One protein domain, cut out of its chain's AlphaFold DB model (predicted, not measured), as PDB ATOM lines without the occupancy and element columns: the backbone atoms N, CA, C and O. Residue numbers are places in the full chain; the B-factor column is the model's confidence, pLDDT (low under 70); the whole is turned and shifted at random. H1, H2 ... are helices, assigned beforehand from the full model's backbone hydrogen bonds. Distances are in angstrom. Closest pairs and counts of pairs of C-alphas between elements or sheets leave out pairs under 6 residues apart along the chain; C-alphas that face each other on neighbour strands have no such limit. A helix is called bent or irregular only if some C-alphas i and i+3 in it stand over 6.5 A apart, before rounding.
ATOM      1  N   PHE A 110      -1.204 -49.527   9.180       70.00
ATOM      2  CA  PHE A 110      -0.018 -50.394   9.264       70.00
ATOM      3  C   PHE A 110       0.702 -50.585   7.937       70.00
ATOM      4  O   PHE A 110       1.855 -51.012   7.920       70.00
ATOM      5  N   GLN A 111       0.010 -50.329   6.833       65.19
ATOM      6  CA  GLN A 111       0.521 -50.514   5.488       65.19
ATOM      7  C   GLN A 111       0.220 -49.257   4.694       65.19
ATOM      8  O   GLN A 111      -0.856 -48.678   4.824       65.19
ATOM      9  N   VAL A 112       1.199 -48.852   3.899       70.94
ATOM     10  CA  VAL A 112       1.054 -47.777   2.927       70.94
ATOM     11  C   VAL A 112       0.925 -48.431   1.578       70.94
ATOM     12  O   VAL A 112       1.686 -49.351   1.265       70.94
ATOM     13  N   ASN A 113      -0.002 -47.948   0.766       73.62
ATOM     14  CA  ASN A 113       0.068 -48.232  -0.651       73.62
ATOM     15  C   ASN A 113       1.281 -47.490  -1.233       73.62
ATOM     16  O   ASN A 113       1.181 -46.339  -1.638       73.62
ATOM     17  N   GLU A 114       2.449 -48.137  -1.254       72.62
ATOM     18  CA  GLU A 114       3.688 -47.535  -1.774       72.62
ATOM     19  C   GLU A 114       3.633 -47.274  -3.290       72.62
ATOM     20  O   GLU A 114       4.496 -46.590  -3.831       72.62
ATOM     21  N   SER A 115       2.620 -47.808  -3.979       78.62
ATOM     22  CA  SER A 115       2.324 -47.517  -5.386       78.62
ATOM     23  C   SER A 115       1.284 -46.405  -5.564       78.62
ATOM     24  O   SER A 115       0.922 -46.098  -6.700       78.62
ATOM     25  N   ALA A 116       0.780 -45.810  -4.478       76.31
ATOM     26  CA  ALA A 116      -0.125 -44.674  -4.555       76.31
ATOM     27  C   ALA A 116       0.573 -43.488  -5.227       76.31
ATOM     28  O   ALA A 116       1.695 -43.121  -4.872       76.31
ATOM     29  N   ALA A 117      -0.105 -42.878  -6.197       76.44
ATOM     30  CA  ALA A 117       0.369 -41.650  -6.810       76.44
ATOM     31  C   ALA A 117       0.378 -40.524  -5.765       76.44
ATOM     32  O   ALA A 117      -0.640 -40.266  -5.119       76.44
ATOM     33  N   LEU A 118       1.522 -39.854  -5.623       78.12
ATOM     34  CA  LEU A 118       1.632 -38.616  -4.858       78.12
ATOM     35  C   LEU A 118       1.049 -37.483  -5.706       78.12
ATOM     36  O   LEU A 118       1.535 -37.222  -6.809       78.12
ATOM     37  N   THR A 119      -0.003 -36.836  -5.217       77.88
ATOM     38  CA  THR A 119      -0.666 -35.719  -5.896       77.88
ATOM     39  C   THR A 119      -0.405 -34.409  -5.148       77.88
ATOM     40  O   THR A 119      -0.230 -34.430  -3.933       77.88
ATOM     41  N   PRO A 120      -0.406 -33.246  -5.825       77.00
ATOM     42  CA  PRO A 120      -0.314 -31.948  -5.142       77.00
ATOM     43  C   PRO A 120      -1.452 -31.711  -4.140       77.00
ATOM     44  O   PRO A 120      -1.284 -30.973  -3.176       77.00
ATOM     45  N   ASP A 121      -2.600 -32.359  -4.362       81.88
ATOM     46  CA  ASP A 121      -3.649 -32.496  -3.360       81.88
ATOM     47  C   ASP A 121      -3.190 -33.457  -2.248       81.88
ATOM     48  O   ASP A 121      -3.037 -34.667  -2.469       81.88
ATOM     49  N   TRP A 122      -2.919 -32.901  -1.066       73.50
ATOM     50  CA  TRP A 122      -2.426 -33.651   0.087       73.50
ATOM     51  C   TRP A 122      -3.501 -34.578   0.668       73.50
ATOM     52  O   TRP A 122      -3.164 -35.677   1.108       73.50
ATOM     53  N   GLU A 123      -4.780 -34.193   0.613       72.88
ATOM     54  CA  GLU A 123      -5.889 -35.002   1.129       72.88
ATOM     55  C   GLU A 123      -6.081 -36.246   0.252       72.88
ATOM     56  O   GLU A 123      -6.047 -37.376   0.749       72.88
ATOM     57  N   GLY A 124      -6.135 -36.066  -1.072       75.94
ATOM     58  CA  GLY A 124      -6.144 -37.164  -2.037       75.94
ATOM     59  C   GLY A 124      -4.918 -38.073  -1.926       75.94
ATOM     60  O   GLY A 124      -5.046 -39.298  -1.989       75.94
ATOM     61  N   THR A 125      -3.731 -37.509  -1.676       77.25
ATOM     62  CA  THR A 125      -2.511 -38.300  -1.432       77.25
ATOM     63  C   THR A 125      -2.643 -39.174  -0.187       77.25
ATOM     64  O   THR A 125      -2.315 -40.361  -0.236       77.25
ATOM     65  N   MET A 126      -3.157 -38.626   0.918       75.19
ATOM     66  CA  MET A 126      -3.360 -39.373   2.161       75.19
ATOM     67  C   MET A 126      -4.421 -40.469   1.999       75.19
ATOM     68  O   MET A 126      -4.187 -41.602   2.422       75.19
ATOM     69  N   ILE A 127      -5.532 -40.181   1.313       76.31
ATOM     70  CA  ILE A 127      -6.580 -41.170   1.021       76.31
ATOM     71  C   ILE A 127      -6.039 -42.306   0.144       76.31
ATOM     72  O   ILE A 127      -6.301 -43.477   0.417       76.31
ATOM     73  N   ASN A 128      -5.246 -41.994  -0.881       76.12
ATOM     74  CA  ASN A 128      -4.668 -43.007  -1.767       76.12
ATOM     75  C   ASN A 128      -3.603 -43.864  -1.068       76.12
ATOM     76  O   ASN A 128      -3.491 -45.064  -1.341       76.12
ATOM     77  N   ALA A 129      -2.816 -43.252  -0.181       75.25
ATOM     78  CA  ALA A 129      -1.738 -43.914   0.542       75.25
ATOM     79  C   ALA A 129      -2.246 -44.774   1.712       75.25
ATOM     80  O   ALA A 129      -1.687 -45.847   1.955       75.25
ATOM     81  N   PHE A 130      -3.291 -44.327   2.418       74.06
ATOM     82  CA  PHE A 130      -3.706 -44.894   3.708       74.06
ATOM     83  C   PHE A 130      -5.204 -45.207   3.847       74.06
ATOM     84  O   PHE A 130      -5.599 -45.854   4.819       74.06
ATOM     85  N   GLY A 131      -6.039 -44.800   2.892       71.69
ATOM     86  CA  GLY A 131      -7.494 -44.941   2.951       71.69
ATOM     87  C   GLY A 131      -8.210 -43.748   3.596       71.69
ATOM     88  O   GLY A 131      -7.609 -42.748   3.973       71.69
ATOM     89  N   THR A 132      -9.533 -43.853   3.723       64.50
ATOM     90  CA  THR A 132     -10.443 -42.767   4.139       64.50
ATOM     91  C   THR A 132     -10.514 -42.574   5.662       64.50
ATOM     92  O   THR A 132     -11.606 -42.475   6.221       64.50
ATOM     93  N   THR A 133      -9.384 -42.636   6.373       60.12
ATOM     94  CA  THR A 133      -9.382 -42.541   7.844       60.12
ATOM     95  C   THR A 133      -9.228 -41.087   8.278       60.12
ATOM     96  O   THR A 133      -8.210 -40.469   7.982       60.12
ATOM     97  N   ASP A 134     -10.189 -40.580   9.043       60.66
ATOM     98  CA  ASP A 134     -10.210 -39.196   9.543       60.66
ATOM     99  C   ASP A 134      -9.150 -38.901  10.624       60.66
ATOM    100  O   ASP A 134      -8.721 -37.767  10.816       60.66
ATOM    101  N   ILE A 135      -8.738 -39.936  11.364       64.56
ATOM    102  CA  ILE A 135      -7.675 -39.895  12.373       64.56
ATOM    103  C   ILE A 135      -6.789 -41.109  12.119       64.56
ATOM    104  O   ILE A 135      -7.283 -42.233  12.107       64.56
ATOM    105  N   MET A 136      -5.487 -40.900  11.941       70.44
ATOM    106  CA  MET A 136      -4.574 -41.980  11.582       70.44
ATOM    107  C   MET A 136      -3.450 -42.139  12.601       70.44
ATOM    108  O   MET A 136      -2.625 -41.247  12.789       70.44
ATOM    109  N   PHE A 137      -3.362 -43.324  13.201       72.44
ATOM    110  CA  PHE A 137      -2.177 -43.775  13.921       72.44
ATOM    111  C   PHE A 137      -1.321 -44.626  12.991       72.44
ATOM    112  O   PHE A 137      -1.770 -45.671  12.517       72.44
ATOM    113  N   ALA A 138      -0.086 -44.198  12.735       69.19
ATOM    114  CA  ALA A 138       0.800 -44.874  11.795       69.19
ATOM    115  C   ALA A 138       2.225 -45.001  12.318       69.19
ATOM    116  O   ALA A 138       2.786 -44.073  12.900       69.19
ATOM    117  N   HIS A 139       2.845 -46.151  12.054       65.94
ATOM    118  CA  HIS A 139       4.270 -46.335  12.291       65.94
ATOM    119  C   HIS A 139       5.060 -46.006  11.015       65.94
ATOM    120  O   HIS A 139       5.196 -46.831  10.115       65.94
ATOM    121  N   MET A 140       5.587 -44.781  10.932       62.41
ATOM    122  CA  MET A 140       6.197 -44.239   9.708       62.41
ATOM    123  C   MET A 140       7.685 -44.592   9.523       62.41
ATOM    124  O   MET A 140       8.523 -43.703   9.402       62.41
ATOM    125  N   ASN A 141       8.052 -45.879   9.511       62.53
ATOM    126  CA  ASN A 141       9.463 -46.287   9.375       62.53
ATOM    127  C   ASN A 141       9.792 -47.100   8.106       62.53
ATOM    128  O   ASN A 141      10.617 -48.012   8.143       62.53
ATOM    129  N   THR A 142       9.191 -46.763   6.961       66.38
ATOM    130  CA  THR A 142       9.585 -47.315   5.646       66.38
ATOM    131  C   THR A 142      10.224 -46.242   4.759       66.38
ATOM    132  O   THR A 142      10.148 -45.049   5.060       66.38
ATOM    133  N   LYS A 143      10.908 -46.643   3.672       71.62
ATOM    134  CA  LYS A 143      11.467 -45.679   2.701       71.62
ATOM    135  C   LYS A 143      10.356 -44.861   2.032       71.62
ATOM    136  O   LYS A 143      10.493 -43.645   1.983       71.62
ATOM    137  N   GLY A 144       9.261 -45.501   1.611       71.06
ATOM    138  CA  GLY A 144       8.111 -44.812   1.015       71.06
ATOM    139  C   GLY A 144       7.481 -43.791   1.964       71.06
ATOM    140  O   GLY A 144       7.238 -42.655   1.574       71.06
ATOM    141  N   LEU A 145       7.332 -44.143   3.244       68.81
ATOM    142  CA  LEU A 145       6.835 -43.231   4.279       68.81
ATOM    143  C   LEU A 145       7.742 -42.019   4.515       68.81
ATOM    144  O   LEU A 145       7.244 -40.920   4.742       68.81
ATOM    145  N   ARG A 146       9.068 -42.198   4.439       72.38
ATOM    146  CA  ARG A 146      10.014 -41.075   4.512       72.38
ATOM    147  C   ARG A 146       9.864 -40.140   3.315       72.38
ATOM    148  O   ARG A 146       9.803 -38.936   3.516       72.38
ATOM    149  N   SER A 147       9.730 -40.685   2.106       74.69
ATOM    150  CA  SER A 147       9.494 -39.884   0.900       74.69
ATOM    151  C   SER A 147       8.155 -39.144   0.939       74.69
ATOM    152  O   SER A 147       8.110 -37.970   0.590       74.69
ATOM    153  N   LEU A 148       7.085 -39.792   1.412       73.50
ATOM    154  CA  LEU A 148       5.780 -39.153   1.593       73.50
ATOM    155  C   LEU A 148       5.846 -38.016   2.617       73.50
ATOM    156  O   LEU A 148       5.346 -36.930   2.353       73.50
ATOM    157  N   ARG A 149       6.504 -38.238   3.759       76.19
ATOM    158  CA  ARG A 149       6.751 -37.199   4.766       76.19
ATOM    159  C   ARG A 149       7.480 -35.996   4.160       76.19
ATOM    160  O   ARG A 149       7.052 -34.866   4.363       76.19
ATOM    161  N   ASP A 150       8.574 -36.240   3.442       78.94
ATOM    162  CA  ASP A 150       9.391 -35.173   2.857       78.94
ATOM    163  C   ASP A 150       8.609 -34.383   1.797       78.94
ATOM    164  O   ASP A 150       8.726 -33.163   1.743       78.94
ATOM    165  N   PHE A 151       7.768 -35.062   1.005       78.19
ATOM    166  CA  PHE A 151       6.836 -34.417   0.080       78.19
ATOM    167  C   PHE A 151       5.822 -33.546   0.826       78.19
ATOM    168  O   PHE A 151       5.719 -32.360   0.529       78.19
ATOM    169  N   LEU A 152       5.121 -34.093   1.824       74.69
ATOM    170  CA  LEU A 152       4.103 -33.364   2.587       74.69
ATOM    171  C   LEU A 152       4.665 -32.087   3.227       74.69
ATOM    172  O   LEU A 152       4.033 -31.042   3.127       74.69
ATOM    173  N   PHE A 153       5.877 -32.121   3.789       76.38
ATOM    174  CA  PHE A 153       6.520 -30.916   4.336       76.38
ATOM    175  C   PHE A 153       6.856 -29.839   3.292       76.38
ATOM    176  O   PHE A 153       7.097 -28.696   3.665       76.38
ATOM    177  N   GLN A 154       6.887 -30.168   1.998       77.62
ATOM    178  CA  GLN A 154       7.085 -29.186   0.926       77.62
ATOM    179  C   GLN A 154       5.775 -28.569   0.430       77.62
ATOM    180  O   GLN A 154       5.797 -27.454  -0.086       77.62
ATOM    181  N   VAL A 155       4.654 -29.294   0.534       73.56
ATOM    182  CA  VAL A 155       3.349 -28.857   0.002       73.56
ATOM    183  C   VAL A 155       2.361 -28.386   1.068       73.56
ATOM    184  O   VAL A 155       1.391 -27.714   0.723       73.56
ATOM    185  N   ILE A 156       2.582 -28.701   2.347       67.50
ATOM    186  CA  ILE A 156       1.754 -28.187   3.443       67.50
ATOM    187  C   ILE A 156       2.090 -26.714   3.684       67.50
ATOM    188  O   ILE A 156       3.222 -26.362   4.011       67.50
ATOM    189  N   ASP A 157       1.075 -25.856   3.585       68.19
ATOM    190  CA  ASP A 157       1.153 -24.479   4.063       68.19
ATOM    191  C   ASP A 157       0.912 -24.449   5.580       68.19
ATOM    192  O   ASP A 157      -0.224 -24.465   6.063       68.19
ATOM    193  N   GLU A 158       2.001 -24.418   6.349       61.88
ATOM    194  CA  GLU A 158       1.950 -24.389   7.812       61.88
ATOM    195  C   GLU A 158       1.229 -23.153   8.373       61.88
ATOM    196  O   GLU A 158       0.795 -23.179   9.524       61.88
ATOM    197  N   THR A 159       1.044 -22.082   7.591       60.88
ATOM    198  CA  THR A 159       0.332 -20.878   8.051       60.88
ATOM    199  C   THR A 159      -1.173 -21.102   8.220       60.88
ATOM    200  O   THR A 159      -1.837 -20.356   8.944       60.88
TER     201      THR A 159
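This is residues 110 to 159 of the 169 residues of a protein of Tropilaelaps mercedesae (UniProt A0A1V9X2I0). Two helices lie side by side and run opposite ways with a small gap between them, and a wide loop, residues 131 to 142, joins the end of H1 to the beginning of H2. The stretch before H1, residues 110 to 121, has no named element, and its part from Ser 115 to Thr 119 runs lengthwise beside the pair. The printed part has 50 residues with two named helices, H1 then H2, and no named strand; the class is all helix, though under half of the residues, 22 of 50, are in named elements. The whole is compact, with a radius of gyration of the C-alphas of 10.4 A, and spans 29 by 23 by 20 A.

H1, residues 122 to 130, and H2, residues 143 to 155, are close but not clearly touching, with 2 pairs of C-alphas within 8 A. Their closest C-alphas, those of Trp 122 and Leu 152, are 7.0 A apart. Their centres are 11.9 A apart. They stand at a shallow tilt of 13 degrees, opposite ways. In H1 every O i to N i+4 pair is within hydrogen-bond range; in H2 it is 8 of 9.

H1 begins at C-alpha 122, (-2.426, -33.651, 0.087), and measures 11.9 A from first to last C-alpha. H2 begins at C-alpha 143, (11.467, -45.679, 2.701), and ends at C-alpha 155, (3.349, -28.857, 0.002), 18.9 A away. Neither helix is bent or irregular.

The C-alphas farthest apart, those of Ser 115 and Thr 159, are 29.9 A apart. The printed part has no cut. The link from H1 to H2, 12 residues, is long. The mean pLDDT of the printed part is 71.8, and 15 residues are under 70, among them 132 to 135, 138 to 142 and 156 to 159.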